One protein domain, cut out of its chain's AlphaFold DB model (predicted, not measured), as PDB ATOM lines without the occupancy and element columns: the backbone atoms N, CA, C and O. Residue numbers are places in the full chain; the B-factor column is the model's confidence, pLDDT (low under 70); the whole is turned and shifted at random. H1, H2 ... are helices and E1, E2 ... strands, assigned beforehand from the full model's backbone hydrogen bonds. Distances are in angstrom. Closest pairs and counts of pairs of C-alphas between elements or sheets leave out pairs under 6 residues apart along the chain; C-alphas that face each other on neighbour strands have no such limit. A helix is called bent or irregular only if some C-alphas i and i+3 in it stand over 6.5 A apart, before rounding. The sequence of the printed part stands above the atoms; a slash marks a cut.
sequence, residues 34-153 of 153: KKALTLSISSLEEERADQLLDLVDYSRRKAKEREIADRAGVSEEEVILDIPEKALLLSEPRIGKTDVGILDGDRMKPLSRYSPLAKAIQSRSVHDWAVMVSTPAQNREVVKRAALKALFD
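AT A GLANCE: This is residues 34 to 153 of the 153 residues of an uncharacterized protein of Euryarchaeota archaeon (UniProt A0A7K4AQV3). A small head, a three-stranded sheet with two helices over one face, sits at one end of a long, thin arm tipped by a two-stranded hairpin. In the head H2 and H5 cover one face of the sheet E1 E5 E2; the arm leaves after H3, reaches the hairpin E3 E4 and returns through H4. The printed part has 120 residues, with five named helices and five named strands in the order E1 H1 H2 E2 H3 E3 E4 H4 E5 H5; both sheets are antiparallel and the class is mixed. The whole is loose, with a radius of gyration of the C-alphas of 19.1 A, and spans 66 by 27 by 23 A, the length made by the arm.

HOW THE PARTS SIT: E1, residues 34 to 39, is an edge strand, antiparallel to the inner strand E5, residues 131 to 135, with N 36 and O 133 at 2.8 A. E2, residues 80 to 82, is the other edge strand, antiparallel to E5, with N 82 and O 132 at 2.8 A. With H1, residues 46 to 56, and H2, residues 58 to 72, E1 and E2 form a split strand-helix-strand unit, two strands running the same way with E5 between them; its crossover is right-handed. H2 and H5, residues 137 to 152, lie on the same face of the sheet, making two layers, helices over strands. H5 runs along the strands at a height over the sheet of 8.2 A, over E1 and E5. H2 and H5 touch at a steep tilt of 63 degrees, opposite ways, the closest C-alphas being those of Ala 72 and Val 143, 5.3 A apart. H1 only grazes the sheet with residues 49 to 56. H1 touches H3, residues 86 to 89, the closest C-alphas being those of Leu 53 and Lys 86, 6.3 A apart. E3, residues 101 to 104, and E4, residues 107 to 110, form an antiparallel hairpin, with N 102 and O 109 at 2.7 A. H4, residues 116 to 123, touches no helix. Every O i to N i+4 pair is within hydrogen-bond range in H2 and H4; H5 has 10 of 12, H1 has 3 of 7 but 5 of 8 O i to N i+3 pairs, and H3 is too short for an O i to N i+4 pair.

IN THESE COORDINATES: E1 begins at C-alpha 34, (-10.091, 31.964, 34.748), and is 14.3 A long. H1 measures 16.0 A and H2 20.9 A. E3 ends at C-alpha 104, (8.891, -7.708, 14.218). H5, 23.1 A, is irregular, C-alphas 138 and 141 being 7.9 A apart, has a kink of 39 degrees near residue 144, and ends at C-alpha 152, (-28.593, 26.110, 26.616).

THE WHOLE: The C-alphas farthest apart, those of Gly 73 and Gly 105, are 66.5 A from each other. The printed part has no cut. The link from H3 to E3, 11 residues, is long. Residues 87 to 99 and 124 to 127 have pLDDT under 70.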
ATOM      1  N   LYS A  34      -9.773  33.215  34.070       97.25
ATOM      2  CA  LYS A  34     -10.091  31.964  34.748       97.25
ATOM      3  C   LYS A  34     -11.307  31.336  34.085       97.25
ATOM      4  O   LYS A  34     -12.214  32.041  33.655       97.25
ATOM      5  N   LYS A  35     -11.324  30.005  34.046       97.00
ATOM      6  CA  LYS A  35     -12.445  29.219  33.524       97.00
ATOM      7  C   LYS A  35     -13.672  29.437  34.413       97.00
ATOM      8  O   LYS A  35     -13.658  29.033  35.575       97.00
ATOM      9  N   ALA A  36     -14.698  30.094  33.885       97.50
ATOM     10  CA  ALA A  36     -16.000  30.260  34.525       97.50
ATOM     11  C   ALA A  36     -16.896  29.044  34.287       97.50
ATOM     12  O   ALA A  36     -17.505  28.532  35.227       97.50
ATOM     13  N   LEU A  37     -16.906  28.543  33.051       95.75
ATOM     14  CA  LEU A  37     -17.624  27.341  32.640       95.75
ATOM     15  C   LEU A  37     -16.694  26.459  31.808       95.75
ATOM     16  O   LEU A  37     -15.902  26.950  31.004       95.75
ATOM     17  N   THR A  38     -16.762  25.152  32.015       94.06
ATOM     18  CA  THR A  38     -16.091  24.160  31.173       94.06
ATOM     19  C   THR A  38     -16.971  22.929  31.146       94.06
ATOM     20  O   THR A  38     -17.274  22.390  32.209       94.06
ATOM     21  N   LEU A  39     -17.393  22.513  29.957       90.06
ATOM     22  CA  LEU A  39     -18.155  21.284  29.756       90.06
ATOM     23  C   LEU A  39     -17.323  20.336  28.901       90.06
ATOM     24  O   LEU A  39     -16.776  20.752  27.880       90.06
ATOM     25  N   SER A  40     -17.200  19.086  29.342       83.94
ATOM     26  CA  SER A  40     -16.505  18.042  28.589       83.94
ATOM     27  C   SER A  40     -17.378  17.565  27.434       83.94
ATOM     28  O   SER A  40     -18.599  17.483  27.581       83.94
ATOM     29  N   ILE A  41     -16.741  17.176  26.326       77.50
ATOM     30  CA  ILE A  41     -17.397  16.477  25.209       77.50
ATOM     31  C   ILE A  41     -18.133  15.238  25.735       77.50
ATOM     32  O   ILE A  41     -19.294  15.025  25.418       77.50
ATOM     33  N   SER A  42     -17.507  14.484  26.642       76.00
ATOM     34  CA  SER A  42     -18.082  13.262  27.220       76.00
ATOM     35  C   SER A  42     -19.271  13.490  28.162       76.00
ATOM     36  O   SER A  42     -19.885  12.525  28.600       76.00
ATOM     37  N   SER A  43     -19.532  14.736  28.566       75.56
ATOM     38  CA  SER A  43     -20.590  15.090  29.524       75.56
ATOM     39  C   SER A  43     -21.784  15.795  28.881       75.56
ATOM     40  O   SER A  43     -22.702  16.189  29.595       75.56
ATOM     41  N   LEU A  44     -21.739  16.018  27.567       77.62
ATOM     42  CA  LEU A  44     -22.800  16.689  26.829       77.62
ATOM     43  C   LEU A  44     -23.752  15.668  26.219       77.62
ATOM     44  O   LEU A  44     -23.324  14.679  25.631       77.62
ATOM     45  N   GLU A  45     -25.040  15.954  26.357       80.00
ATOM     46  CA  GLU A  45     -26.092  15.320  25.567       80.00
ATOM     47  C   GLU A  45     -25.950  15.741  24.099       80.00
ATOM     48  O   GLU A  45     -25.449  16.833  23.802       80.00
ATOM     49  N   GLU A  46     -26.386  14.876  23.187       73.69
ATOM     50  CA  GLU A  46     -26.224  15.064  21.743       73.69
ATOM     51  C   GLU A  46     -26.917  16.355  21.269       73.69
ATOM     52  O   GLU A  46     -26.299  17.151  20.561       73.69
ATOM     53  N   GLU A  47     -28.113  16.672  21.791       78.81
ATOM     54  CA  GLU A  47     -28.820  17.913  21.441       78.81
ATOM     55  C   GLU A  47     -28.038  19.175  21.841       78.81
ATOM     56  O   GLU A  47     -28.060  20.189  21.140       78.81
ATOM     57  N   ARG A  48     -27.317  19.132  22.967       81.38
ATOM     58  CA  ARG A  48     -26.489  20.257  23.427       81.38
ATOM     59  C   ARG A  48     -25.197  20.375  22.634       81.38
ATOM     60  O   ARG A  48     -24.682  21.481  22.488       81.38
ATOM     61  N   ALA A  49     -24.649  19.262  22.152       78.69
ATOM     62  CA  ALA A  49     -23.478  19.283  21.286       78.69
ATOM     63  C   ALA A  49     -23.803  19.966  19.947       78.69
ATOM     64  O   ALA A  49     -23.029  20.815  19.498       78.69
ATOM     65  N   ASP A  50     -24.975  19.687  19.375       80.25
ATOM     66  CA  ASP A  50     -25.438  20.310  18.130       80.25
ATOM     67  C   ASP A  50     -25.616  21.828  18.256       80.25
ATOM     68  O   ASP A  50     -25.188  22.578  17.375       80.25
ATOM     69  N   GLN A  51     -26.139  22.312  19.390       82.94
ATOM     70  CA  GLN A  51     -26.250  23.752  19.678       82.94
ATOM     71  C   GLN A  51     -24.890  24.477  19.677       82.94
ATOM     72  O   GLN A  51     -24.817  25.674  19.383       82.94
ATOM     73  N   LEU A  52     -23.796  23.769  19.981       87.56
ATOM     74  CA  LEU A  52     -22.443  24.333  19.994       87.56
ATOM     75  C   LEU A  52     -21.781  24.337  18.608       87.56
ATOM     76  O   LEU A  52     -20.865  25.133  18.391       87.56
ATOM     77  N   LEU A  53     -22.229  23.500  17.663       85.81
ATOM     78  CA  LEU A  53     -21.640  23.407  16.318       85.81
ATOM     79  C   LEU A  53     -21.694  24.741  15.572       85.81
ATOM     80  O   LEU A  53     -20.736  25.127  14.902       85.81
ATOM     81  N   ASP A  54     -22.796  25.466  15.736       86.31
ATOM     82  CA  ASP A  54     -23.011  26.776  15.130       86.31
ATOM     83  C   ASP A  54     -22.054  27.848  15.665       86.31
ATOM     84  O   ASP A  54     -21.780  28.839  14.988       86.31
ATOM     85  N   LEU A  55     -21.516  27.647  16.866       91.31
ATOM     86  CA  LEU A  55     -20.593  28.564  17.526       91.31
ATOM     87  C   LEU A  55     -19.118  28.258  17.206       91.31
ATOM     88  O   LEU A  55     -18.225  28.926  17.728       91.31
ATOM     89  N   VAL A  56     -18.844  27.280  16.335       88.81
ATOM     90  CA  VAL A  56     -17.517  27.100  15.718       88.81
ATOM     91  C   VAL A  56     -17.204  28.271  14.777       88.81
ATOM     92  O   VAL A  56     -16.044  28.667  14.645       88.81
ATOM     93  N   ASP A  57     -18.231  28.861  14.152       91.44
ATOM     94  CA  ASP A  57     -18.079  30.077  13.353       91.44
ATOM     95  C   ASP A  57     -17.655  31.264  14.230       91.44
ATOM     96  O   ASP A  57     -18.267  31.564  15.258       91.44
ATOM     97  N   TYR A  58     -16.619  31.982  13.790       91.25
ATOM     98  CA  TYR A  58     -16.039  33.087  14.548       91.25
ATOM     99  C   TYR A  58     -17.055  34.193  14.852       91.25
ATOM    100  O   TYR A  58     -17.095  34.701  15.974       91.25
ATOM    101  N   SER A  59     -17.881  34.568  13.873       94.31
ATOM    102  CA  SER A  59     -18.820  35.684  14.011       94.31
ATOM    103  C   SER A  59     -19.936  35.333  14.988       94.31
ATOM    104  O   SER A  59     -20.260  36.127  15.874       94.31
ATOM    105  N   ARG A  60     -20.475  34.113  14.887       94.94
ATOM    106  CA  ARG A  60     -21.476  33.587  15.826       94.94
ATOM    107  C   ARG A  60     -20.913  33.445  17.236       94.94
ATOM    108  O   ARG A  60     -21.566  33.850  18.196       94.94
ATOM    109  N   ARG A  61     -19.675  32.964  17.369       95.69
ATOM    110  CA  ARG A  61     -18.975  32.876  18.655       95.69
ATOM    111  C   ARG A  61     -18.801  34.244  19.308       95.69
ATOM    112  O   ARG A  61     -19.137  34.404  20.475       95.69
ATOM    113  N   LYS A  62     -18.343  35.246  18.550       95.81
ATOM    114  CA  LYS A  62     -18.198  36.632  19.022       95.81
ATOM    115  C   LYS A  62     -19.533  37.252  19.434       95.81
ATOM    116  O   LYS A  62     -19.601  37.907  20.469       95.81
ATOM    117  N   ALA A  63     -20.600  37.016  18.670       96.31
ATOM    118  CA  ALA A  63     -21.941  37.459  19.047       96.31
ATOM    119  C   ALA A  63     -22.396  36.817  20.369       96.31
ATOM    120  O   ALA A  63     -22.948  37.498  21.233       96.31
ATOM    121  N   LYS A  64     -22.096  35.527  20.564       96.75
ATOM    122  CA  LYS A  64     -22.410  34.811  21.802       96.75
ATOM    123  C   LYS A  64     -21.581  35.298  22.998       96.75
ATOM    124  O   LYS A  64     -22.125  35.407  24.090       96.75
ATOM    125  N   GLU A  65     -20.305  35.646  22.817       97.75
ATOM    126  CA  GLU A  65     -19.501  36.294  23.871       97.75
ATOM    127  C   GLU A  65     -20.139  37.598  24.355       97.75
ATOM    128  O   GLU A  65     -20.251  37.807  25.564       97.75
ATOM    129  N   ARG A  66     -20.601  38.439  23.421       97.75
ATOM    130  CA  ARG A  66     -21.303  39.686  23.741       97.75
ATOM    131  C   ARG A  66     -22.592  39.424  24.506       97.75
ATOM    132  O   ARG A  66     -22.796  40.023  25.551       97.75
ATOM    133  N   GLU A  67     -23.408  38.478  24.051       97.56
ATOM    134  CA  GLU A  67     -24.641  38.108  24.750       97.56
ATOM    135  C   GLU A  67     -24.374  37.653  26.195       97.56
ATOM    136  O   GLU A  67     -25.084  38.042  27.124       97.56
ATOM    137  N   ILE A  68     -23.332  36.843  26.407       98.12
ATOM    138  CA  ILE A  68     -22.927  36.401  27.746       98.12
ATOM    139  C   ILE A  68     -22.471  37.594  28.593       98.12
ATOM    140  O   ILE A  68     -22.837  37.673  29.767       98.12
ATOM    141  N   ALA A  69     -21.682  38.505  28.019       98.06
ATOM    142  CA  ALA A  69     -21.192  39.696  28.701       98.06
ATOM    143  C   ALA A  69     -22.342  40.626  29.121       98.06
ATOM    144  O   ALA A  69     -22.424  40.994  30.294       98.06
ATOM    145  N   ASP A  70     -23.280  40.894  28.209       97.88
ATOM    146  CA  ASP A  70     -24.470  41.716  28.442       97.88
ATOM    147  C   ASP A  70     -25.337  41.123  29.561       97.88
ATOM    148  O   ASP A  70     -25.693  41.812  30.521       97.88
ATOM    149  N   ARG A  71     -25.613  39.811  29.505       97.44
ATOM    150  CA  ARG A  71     -26.365  39.097  30.553       97.44
ATOM    151  C   ARG A  71     -25.639  39.085  31.903       97.44
ATOM    152  O   ARG A  71     -26.293  39.008  32.943       97.44
ATOM    153  N   ALA A  72     -24.307  39.108  31.906       97.25
ATOM    154  CA  ALA A  72     -23.490  39.116  33.119       97.25
ATOM    155  C   ALA A  72     -23.214  40.527  33.668       97.25
ATOM    156  O   ALA A  72     -22.713  40.634  34.788       97.25
ATOM    157  N   GLY A  73     -23.527  41.586  32.913       97.38
ATOM    158  CA  GLY A  73     -23.209  42.968  33.279       97.38
ATOM    159  C   GLY A  73     -21.706  43.263  33.293       97.38
ATOM    160  O   GLY A  73     -21.244  44.055  34.112       97.38
ATOM    161  N   VAL A  74     -20.935  42.595  32.431       97.00
ATOM    162  CA  VAL A  74     -19.482  42.784  32.287       97.00
ATOM    163  C   VAL A  74     -19.156  43.269  30.878       97.00
ATOM    164  O   VAL A  74     -19.994  43.203  29.984       97.00
ATOM    165  N   SER A  75     -17.932  43.746  30.662       95.06
ATOM    166  CA  SER A  75     -17.525  44.170  29.320       95.06
ATOM    167  C   SER A  75     -17.299  42.970  28.394       95.06
ATOM    168  O   SER A  75     -16.835  41.923  28.852       95.06
ATOM    169  N   GLU A  76     -17.561  43.119  27.091       94.38
ATOM    170  CA  GLU A  76     -17.395  42.043  26.096       94.38
ATOM    171  C   GLU A  76     -15.983  41.446  26.141       94.38
ATOM    172  O   GLU A  76     -15.811  40.230  26.119       94.38
ATOM    173  N   GLU A  77     -14.952  42.279  26.288       92.88
ATOM    174  CA  GLU A  77     -13.571  41.805  26.348       92.88
ATOM    175  C   GLU A  77     -13.239  41.004  27.615       92.88
ATOM    176  O   GLU A  77     -12.158  40.420  27.712       92.88
ATOM    177  N   GLU A  78     -14.119  40.997  28.618       95.44
ATOM    178  CA  GLU A  78     -13.992  40.195  29.834       95.44
ATOM    179  C   GLU A  78     -14.582  38.791  29.688       95.44
ATOM    180  O   GLU A  78     -14.464  37.996  30.621       95.44
ATOM    181  N   VAL A  79     -15.154  38.450  28.533       97.81
ATOM    182  CA  VAL A  79     -15.694  37.123  28.240       97.81
ATOM    183  C   VAL A  79     -14.996  36.551  27.015       97.81
ATOM    184  O   VAL A  79     -14.936  37.174  25.964       97.81
ATOM    185  N   ILE A  80     -14.459  35.343  27.160       97.06
ATOM    186  CA  ILE A  80     -13.897  34.566  26.054       97.06
ATOM    187  C   ILE A  80     -14.651  33.247  25.994       97.06
ATOM    188  O   ILE A  80     -14.672  32.514  26.987       97.06
ATOM    189  N   LEU A  81     -15.240  32.951  24.843       97.00
ATOM    190  CA  LEU A  81     -15.882  31.686  24.526       97.00
ATOM    191  C   LEU A  81     -14.948  30.903  23.608       97.00
ATOM    192  O   LEU A  81     -14.662  31.310  22.486       97.00
ATOM    193  N   ASP A  82     -14.481  29.763  24.092       93.88
ATOM    194  CA  ASP A  82     -13.649  28.842  23.338       93.88
ATOM    195  C   ASP A  82     -14.428  27.560  23.059       93.88
ATOM    196  O   ASP A  82     -14.946  26.906  23.972       93.88
ATOM    197  N   ILE A  83     -14.524  27.233  21.775       90.69
ATOM    198  CA  ILE A  83     -15.191  26.044  21.256       90.69
ATOM    199  C   ILE A  83     -14.214  25.421  20.258       90.69
ATOM    200  O   ILE A  83     -13.776  26.118  19.333       90.69
ATOM    201  N   PRO A  84     -13.819  24.153  20.462       84.69
ATOM    202  CA  PRO A  84     -12.896  23.472  19.576       84.69
ATOM    203  C   PRO A  84     -13.536  23.234  18.203       84.69
ATOM    204  O   PRO A  84     -14.745  23.352  18.015       84.69
ATOM    205  N   GLU A  85     -12.711  22.873  17.223       78.00
ATOM    206  CA  GLU A  85     -13.181  22.600  15.865       78.00
ATOM    207  C   GLU A  85     -14.274  21.523  15.817       78.00
ATOM    208  O   GLU A  85     -14.268  20.567  16.594       78.00
ATOM    209  N   LYS A  86     -15.147  21.616  14.808       71.12
ATOM    210  CA  LYS A  86     -16.262  20.686  14.572       71.12
ATOM    211  C   LYS A  86     -15.866  19.207  14.650       71.12
ATOM    212  O   LYS A  86     -16.543  18.432  15.310       71.12
ATOM    213  N   ALA A  87     -14.745  18.821  14.042       61.66
ATOM    214  CA  ALA A  87     -14.285  17.432  14.067       61.66
ATOM    215  C   ALA A  87     -13.854  16.949  15.471       61.66
ATOM    216  O   ALA A  87     -13.843  15.753  15.727       61.66
ATOM    217  N   LEU A  88     -13.522  17.853  16.402       67.00
ATOM    218  CA  LEU A  88     -13.291  17.495  17.809       67.00
ATOM    219  C   LEU A  88     -14.602  17.364  18.586       67.00
ATOM    220  O   LEU A  88     -14.701  16.486  19.435       67.00
ATOM    221  N   LEU A  89     -15.599  18.203  18.289       59.09
ATOM    222  CA  LEU A  89     -16.934  18.108  18.895       59.09
ATOM    223  C   LEU A  89     -17.647  16.815  18.489       59.09
ATOM    224  O   LEU A  89     -18.206  16.130  19.336       59.09
ATOM    225  N   LEU A  90     -17.548  16.444  17.212       63.44
ATOM    226  CA  LEU A  90     -18.139  15.224  16.657       63.44
ATOM    227  C   LEU A  90     -17.324  13.957  16.958       63.44
ATOM    228  O   LEU A  90     -17.601  12.901  16.400       63.44
ATOM    229  N   SER A  91     -16.321  14.051  17.839       59.47
ATOM    230  CA  SER A  91     -15.482  12.919  18.244       59.47
ATOM    231  C   SER A  91     -14.841  12.172  17.066       59.47
ATOM    232  O   SER A  91     -14.579  10.974  17.175       59.47
ATOM    233  N   GLU A  92     -14.557  12.848  15.944       51.38
ATOM    234  CA  GLU A  92     -13.823  12.210  14.856       51.38
ATOM    235  C   GLU A  92     -12.382  11.963  15.331       51.38
ATOM    236  O   GLU A  92     -11.651  12.920  15.630       51.38
ATOM    237  N   PRO A  93     -11.933  10.696  15.415       49.25
ATOM    238  CA  PRO A  93     -10.580  10.373  15.831       49.25
ATOM    239  C   PRO A  93      -9.621  10.808  14.720       49.25
ATOM    240  O   PRO A  93      -9.339  10.071  13.776       49.25
ATOM    241  N   ARG A  94      -9.116  12.040  14.797       51.03
ATOM    242  CA  ARG A  94      -8.131  12.536  13.836       51.03
ATOM    243  C   ARG A  94      -6.747  12.005  14.199       51.03
ATOM    244  O   ARG A  94      -6.082  12.538  15.079       51.03
ATOM    245  N   ILE A  95      -6.367  10.952  13.468       50.78
ATOM    246  CA  ILE A  95      -5.009  10.510  13.112       50.78
ATOM    247  C   ILE A  95      -4.052  10.428  14.307       50.78
ATOM    248  O   ILE A  95      -3.488  11.423  14.762       50.78
ATOM    249  N   GLY A  96      -3.815   9.201  14.779       51.31
ATOM    250  CA  GLY A  96      -2.815   8.917  15.800       51.31
ATOM    251  C   GLY A  96      -1.453   9.483  15.401       51.31
ATOM    252  O   GLY A  96      -0.759   8.917  14.565       51.31
ATOM    253  N   LYS A  97      -1.031  10.575  16.048       49.66
ATOM    254  CA  LYS A  97       0.309  11.182  15.894       49.66
ATOM    255  C   LYS A  97       1.458  10.255  16.334       49.66
ATOM    256  O   LYS A  97       2.618  10.646  16.304       49.66
ATOM    257  N   THR A  98       1.129   9.035  16.749       54.25
ATOM    258  CA  THR A  98       2.016   8.027  17.324       54.25
ATOM    259  C   THR A  98       1.935   6.722  16.540       54.25
ATOM    260  O   THR A  98       1.989   5.646  17.136       54.25
ATOM    261  N   ASP A  99       1.756   6.779  15.221       63.06
ATOM    262  CA  ASP A  99       1.815   5.576  14.387       63.06
ATOM    263  C   ASP A  99       3.279   5.189  14.119       63.06
ATOM    264  O   ASP A  99       3.812   5.273  13.017       63.06
ATOM    265  N   VAL A 100       3.981   4.849  15.202       80.44
ATOM    266  CA  VAL A 100       5.343   4.324  15.143       80.44
ATOM    267  C   VAL A 100       5.239   2.844  14.800       80.44
ATOM    268  O   VAL A 100       4.744   2.048  15.602       80.44
ATOM    269  N   GLY A 101       5.697   2.480  13.605       86.00
ATOM    270  CA  GLY A 101       5.825   1.088  13.193       86.00
ATOM    271  C   GLY A 101       6.946   0.384  13.956       86.00
ATOM    272  O   GLY A 101       8.068   0.876  14.031       86.00
ATOM    273  N   ILE A 102       6.641  -0.784  14.506       89.06
ATOM    274  CA  ILE A 102       7.588  -1.728  15.091       89.06
ATOM    275  C   ILE A 102       7.773  -2.862  14.088       89.06
ATOM    276  O   ILE A 102       6.805  -3.525  13.705       89.06
ATOM    277  N   LEU A 103       9.015  -3.048  13.646       92.06
ATOM    278  CA  LEU A 103       9.411  -4.170  12.807       92.06
ATOM    279  C   LEU A 103       9.650  -5.396  13.698       92.06
ATOM    280  O   LEU A 103      10.528  -5.380  14.558       92.06
ATOM    281  N   ASP A 104       8.846  -6.434  13.499       86.81
ATOM    282  CA  ASP A 104       8.891  -7.708  14.218       86.81
ATOM    283  C   ASP A 104       9.058  -8.830  13.185       86.81
ATOM    284  O   ASP A 104       8.091  -9.268  12.546       86.81
ATOM    285  N   GLY A 105      10.316  -9.205  12.936       90.44
ATOM    286  CA  GLY A 105      10.702  -9.995  11.765       90.44
ATOM    287  C   GLY A 105      10.396  -9.234  10.471       90.44
ATOM    288  O   GLY A 105      10.736  -8.063  10.350       90.44
ATOM    289  N   ASP A 106       9.684  -9.871   9.541       91.00
ATOM    290  CA  ASP A 106       9.272  -9.258   8.267       91.00
ATOM    291  C   ASP A 106       7.921  -8.521   8.348       91.00
ATOM    292  O   ASP A 106       7.339  -8.141   7.330       91.00
ATOM    293  N   ARG A 107       7.357  -8.346   9.553       90.56
ATOM    294  CA  ARG A 107       6.047  -7.704   9.744       90.56
ATOM    295  C   ARG A 107       6.187  -6.373  10.468       90.56
ATOM    296  O   ARG A 107       6.648  -6.322  11.602       90.56
ATOM    297  N   MET A 108       5.683  -5.306   9.852       89.25
ATOM    298  CA  MET A 108       5.513  -4.009  10.505       89.25
ATOM    299  C   MET A 108       4.147  -3.947  11.199       89.25
ATOM    300  O   MET A 108       3.118  -4.249  10.593       89.25
ATOM    301  N   LYS A 109       4.121  -3.571  12.479       88.00
ATOM    302  CA  LYS A 109       2.887  -3.384  13.262       88.00
ATOM    303  C   LYS A 109       2.987  -2.113  14.113       88.00
ATOM    304  O   LYS A 109       4.088  -1.767  14.520       88.00
ATOM    305  N   PRO A 110       1.880  -1.434  14.443       87.06
ATOM    306  CA  PRO A 110       1.935  -0.204  15.230       87.06
ATOM    307  C   PRO A 110       2.359  -0.459  16.684       87.06
ATOM    308  O   PRO A 110       2.007  -1.482  17.281       87.06
ATOM    309  N   LEU A 111       3.054   0.509  17.288       86.88
ATOM    310  CA  LEU A 111       3.503   0.477  18.687       86.88
ATOM    311  C   LEU A 111       2.354   0.232  19.679       86.88
ATOM    312  O   LEU A 111       2.543  -0.448  20.688       86.88
ATOM    313  N   SER A 112       1.148   0.724  19.387       84.88
ATOM    314  CA  SER A 112      -0.044   0.512  20.220       84.88
ATOM    315  C   SER A 112      -0.447  -0.959  20.365       84.88
ATOM    316  O   SER A 112      -1.149  -1.308  21.314       84.88
ATOM    317  N   ARG A 113       0.030  -1.846  19.481       85.56
ATOM    318  CA  ARG A 113      -0.164  -3.297  19.608       85.56
ATOM    319  C   ARG A 113       0.753  -3.933  20.658       85.56
ATOM    320  O   ARG A 113       0.396  -4.970  21.208       85.56
ATOM    321  N   TYR A 114       1.907  -3.325  20.929       87.19
ATOM    322  CA  TYR A 114       2.923  -3.846  21.851       87.19
ATOM    323  C   TYR A 114       2.979  -3.093  23.184       87.19
ATOM    324  O   TYR A 114       3.460  -3.639  24.171       87.19
ATOM    325  N   SER A 115       2.482  -1.854  23.238       87.75
ATOM    326  CA  SER A 115       2.494  -1.022  24.440       87.75
ATOM    327  C   SER A 115       1.075  -0.588  24.828       87.75
ATOM    328  O   SER A 115       0.480   0.257  24.148       87.75
ATOM    329  N   PRO A 116       0.535  -1.096  25.954       86.50
ATOM    330  CA  PRO A 116      -0.721  -0.610  26.522       86.50
ATOM    331  C   PRO A 116      -0.703   0.898  26.799       86.50
ATOM    332  O   PRO A 116      -1.720   1.563  26.626       86.50
ATOM    333  N   LEU A 117       0.460   1.456  27.157       86.56
ATOM    334  CA  LEU A 117       0.644   2.894  27.351       86.56
ATOM    335  C   LEU A 117       0.474   3.667  26.038       86.56
ATOM    336  O   LEU A 117      -0.252   4.656  25.999       86.56
ATOM    337  N   ALA A 118       1.090   3.197  24.949       83.31
ATOM    338  CA  ALA A 118       0.935   3.826  23.638       83.31
ATOM    339  C   ALA A 118      -0.519   3.764  23.153       83.31
ATOM    340  O   ALA A 118      -1.035   4.748  22.625       83.31
ATOM    341  N   LYS A 119      -1.203   2.639  23.399       82.44
ATOM    342  CA  LYS A 119      -2.635   2.492  23.119       82.44
ATOM    343  C   LYS A 119      -3.481   3.477  23.933       82.44
ATOM    344  O   LYS A 119      -4.332   4.150  23.361       82.44
ATOM    345  N   ALA A 120      -3.219   3.599  25.234       82.00
ATOM    346  CA  ALA A 120      -3.938   4.515  26.118       82.00
ATOM    347  C   ALA A 120      -3.752   5.988  25.710       82.00
ATOM    348  O   ALA A 120      -4.712   6.758  25.706       82.00
ATOM    349  N   ILE A 121      -2.535   6.374  25.307       78.50
ATOM    350  CA  ILE A 121      -2.235   7.726  24.811       78.50
ATOM    351  C   ILE A 121      -2.992   8.011  23.507       78.50
ATOM    352  O   ILE A 121      -3.568   9.086  23.378       78.50
ATOM    353  N   GLN A 122      -3.036   7.057  22.568       73.31
ATOM    354  CA  GLN A 122      -3.785   7.209  21.312       73.31
ATOM    355  C   GLN A 122      -5.298   7.328  21.535       73.31
ATOM    356  O   GLN A 122      -5.963   8.049  20.800       73.31
ATOM    357  N   SER A 123      -5.847   6.635  22.536       71.75
ATOM    358  CA  SER A 123      -7.283   6.685  22.838       71.75
ATOM    359  C   SER A 123      -7.737   7.963  23.546       71.75
ATOM    360  O   SER A 123      -8.938   8.183  23.685       71.75
ATOM    361  N   ARG A 124      -6.809   8.796  24.031       66.88
ATOM    362  CA  ARG A 124      -7.153  10.024  24.751       66.88
ATOM    363  C   ARG A 124      -7.462  11.146  23.756       66.88
ATOM    364  O   ARG A 124      -6.661  11.420  22.864       66.88
ATOM    365  N   SER A 125      -8.593  11.830  23.931       61.56
ATOM    366  CA  SER A 125      -8.912  13.028  23.150       61.56
ATOM    367  C   SER A 125      -7.889  14.141  23.419       61.56
ATOM    368  O   SER A 125      -7.397  14.312  24.534       61.56
ATOM    369  N   VAL A 126      -7.549  14.908  22.380       64.00
ATOM    370  CA  VAL A 126      -6.577  16.020  22.473       64.00
ATOM    371  C   VAL A 126      -7.167  17.220  23.224       64.00
ATOM    372  O   VAL A 126      -6.430  18.008  23.814       64.00
ATOM    373  N   HIS A 127      -8.494  17.340  23.232       66.38
ATOM    374  CA  HIS A 127      -9.219  18.407  23.906       66.38
ATOM    375  C   HIS A 127     -10.171  17.817  24.948       66.38
ATOM    376  O   HIS A 127     -10.925  16.887  24.662       66.38
ATOM    377  N   ASP A 128     -10.110  18.373  26.160       70.38
ATOM    378  CA  ASP A 128     -10.884  17.920  27.322       70.38
ATOM    379  C   ASP A 128     -12.214  18.702  27.485       70.38
ATOM    380  O   ASP A 128     -12.966  18.451  28.425       70.38
ATOM    381  N   TRP A 129     -12.517  19.676  26.612       85.12
ATOM    382  CA  TRP A 129     -13.746  20.480  26.673       85.12
ATOM    383  C   TRP A 129     -14.404  20.656  25.306       85.12
ATOM    384  O   TRP A 129     -13.723  20.826  24.302       85.12
ATOM    385  N   ALA A 130     -15.733  20.662  25.294       87.81
ATOM    386  CA  ALA A 130     -16.569  21.035  24.155       87.81
ATOM    387  C   ALA A 130     -16.910  22.527  24.158       87.81
ATOM    388  O   ALA A 130     -17.081  23.140  23.114       87.81
ATOM    389  N   VAL A 131     -16.991  23.130  25.343       92.12
ATOM    390  CA  VAL A 131     -17.129  24.576  25.489       92.12
ATOM    391  C   VAL A 131     -16.411  25.033  26.747       92.12
ATOM    392  O   VAL A 131     -16.497  24.403  27.806       92.12
ATOM    393  N   MET A 132     -15.693  26.142  26.632       95.19
ATOM    394  CA  MET A 132     -15.036  26.809  27.741       95.19
ATOM    395  C   MET A 132     -15.358  28.300  27.704       95.19
ATOM    396  O   MET A 132     -15.110  28.971  26.712       95.19
ATOM    397  N   VAL A 133     -15.852  28.833  28.820       97.69
ATOM    398  CA  VAL A 133     -16.025  30.277  29.010       97.69
ATOM    399  C   VAL A 133     -15.014  30.759  30.032       97.69
ATOM    400  O   VAL A 133     -14.940  30.214  31.137       97.69
ATOM    401  N   SER A 134     -14.231  31.772  29.678       97.88
ATOM    402  CA  SER A 134     -13.184  32.345  30.525       97.88
ATOM    403  C   SER A 134     -13.419  33.829  30.786       97.88
ATOM    404  O   SER A 134     -13.852  34.559  29.902       97.88
ATOM    405  N   THR A 135     -13.109  34.279  32.002       98.25
ATOM    406  CA  THR A 135     -13.352  35.658  32.459       98.25
ATOM    407  C   THR A 135     -12.377  36.069  33.576       98.25
ATOM    408  O   THR A 135     -11.719  35.189  34.145       98.25
ATOM    409  N   PRO A 136     -12.198  37.360  33.926       96.69
ATOM    410  CA  PRO A 136     -11.460  37.748  35.127       96.69
ATOM    411  C   PRO A 136     -11.977  37.043  36.388       96.69
ATOM    412  O   PRO A 136     -13.169  36.788  36.531       96.69
ATOM    413  N   ALA A 137     -11.079  36.730  37.324       96.19
ATOM    414  CA  ALA A 137     -11.400  35.891  38.482       96.19
ATOM    415  C   ALA A 137     -12.604  36.403  39.297       96.19
ATOM    416  O   ALA A 137     -13.412  35.599  39.755       96.19
ATOM    417  N   GLN A 138     -12.748  37.724  39.421       96.44
ATOM    418  CA  GLN A 138     -13.843  38.370  40.142       96.44
ATOM    419  C   GLN A 138     -15.232  38.160  39.508       96.44
ATOM    420  O   GLN A 138     -16.231  38.195  40.218       96.44
ATOM    421  N   ASN A 139     -15.306  37.877  38.203       97.50
ATOM    422  CA  ASN A 139     -16.568  37.769  37.458       97.50
ATOM    423  C   ASN A 139     -17.017  36.314  37.250       97.50
ATOM    424  O   ASN A 139     -18.023  36.053  36.589       97.50
ATOM    425  N   ARG A 140     -16.278  35.342  37.799       97.75
ATOM    426  CA  ARG A 140     -16.449  33.914  37.501       97.75
ATOM    427  C   ARG A 140     -17.888  33.429  37.692       97.75
ATOM    428  O   ARG A 140     -18.432  32.779  36.805       97.75
ATOM    429  N   GLU A 141     -18.511  33.760  38.821       97.62
ATOM    430  CA  GLU A 141     -19.844  33.251  39.170       97.62
ATOM    431  C   GLU A 141     -20.983  33.939  38.403       97.62
ATOM    432  O   GLU A 141     -21.982  33.299  38.063       97.62
ATOM    433  N   VAL A 142     -20.855  35.235  38.101       97.94
ATOM    434  CA  VAL A 142     -21.856  35.956  37.292       97.94
ATOM    435  C   VAL A 142     -21.806  35.496  35.836       97.94
ATOM    436  O   VAL A 142     -22.841  35.128  35.281       97.94
ATOM    437  N   VAL A 143     -20.605  35.371  35.263       98.25
ATOM    438  CA  VAL A 143     -20.412  34.903  33.884       98.25
ATOM    439  C   VAL A 143     -20.782  33.432  33.733       98.25
ATOM    440  O   VAL A 143     -21.403  33.077  32.740       98.25
ATOM    441  N   LYS A 144     -20.481  32.566  34.711       97.94
ATOM    442  CA  LYS A 144     -20.899  31.153  34.665       97.94
ATOM    443  C   LYS A 144     -22.418  31.017  34.534       97.94
ATOM    444  O   LYS A 144     -22.890  30.237  33.709       97.94
ATOM    445  N   ARG A 145     -23.180  31.770  35.336       97.44
ATOM    446  CA  ARG A 145     -24.651  31.752  35.292       97.44
ATOM    447  C   ARG A 145     -25.178  32.302  33.970       97.44
ATOM    448  O   ARG A 145     -26.053  31.682  33.382       97.44
ATOM    449  N   ALA A 146     -24.631  33.420  33.495       97.75
ATOM    450  CA  ALA A 146     -25.008  33.997  32.206       97.75
ATOM    451  C   ALA A 146     -24.700  33.051  31.035       97.75
ATOM    452  O   ALA A 146     -25.543  32.871  30.162       97.75
ATOM    453  N   ALA A 147     -23.534  32.399  31.055       96.88
ATOM    454  CA  ALA A 147     -23.097  31.461  30.030       96.88
ATOM    455  C   ALA A 147     -24.016  30.247  29.908       96.88
ATOM    456  O   ALA A 147     -24.418  29.917  28.801       96.88
ATOM    457  N   LEU A 148     -24.387  29.612  31.026       94.50
ATOM    458  CA  LEU A 148     -25.308  28.471  30.998       94.50
ATOM    459  C   LEU A 148     -26.634  28.840  30.322       94.50
ATOM    460  O   LEU A 148     -27.075  28.122  29.433       94.50
ATOM    461  N   LYS A 149     -27.191  30.005  30.671       94.00
ATOM    462  CA  LYS A 149     -28.441  30.496  30.084       94.00
ATOM    463  C   LYS A 149     -28.317  30.950  28.631       94.00
ATOM    464  O   LYS A 149     -29.303  31.000  27.921       94.00
ATOM    465  N   ALA A 150     -27.153  31.431  28.206       94.25
ATOM    466  CA  ALA A 150     -26.965  31.906  26.832       94.25
ATOM    467  C   ALA A 150     -26.661  30.759  25.859       94.25
ATOM    468  O   ALA A 150     -26.833  30.916  24.651       94.25
ATOM    469  N   LEU A 151     -26.132  29.647  26.378       91.44
ATOM    470  CA  LEU A 151     -25.732  28.486  25.590       91.44
ATOM    471  C   LEU A 151     -26.834  27.426  25.487       91.44
ATOM    472  O   LEU A 151     -26.883  26.766  24.457       91.44
ATOM    473  N   PHE A 152     -27.671  27.254  26.520       88.50
ATOM    474  CA  PHE A 152     -28.593  26.110  26.616       88.50
ATOM    475  C   PHE A 152     -30.044  26.452  26.999       88.50
ATOM    476  O   PHE A 152     -30.855  25.527  27.036       88.50
ATOM    477  N   ASP A 153     -30.367  27.719  27.289       81.75
ATOM    478  CA  ASP A 153     -31.764  28.177  27.417       81.75
ATOM    479  C   ASP A 153     -32.205  28.845  26.106       81.75
ATOM    480  O   ASP A 153     -33.369  28.629  25.703       81.75
TER     481      ASP A 153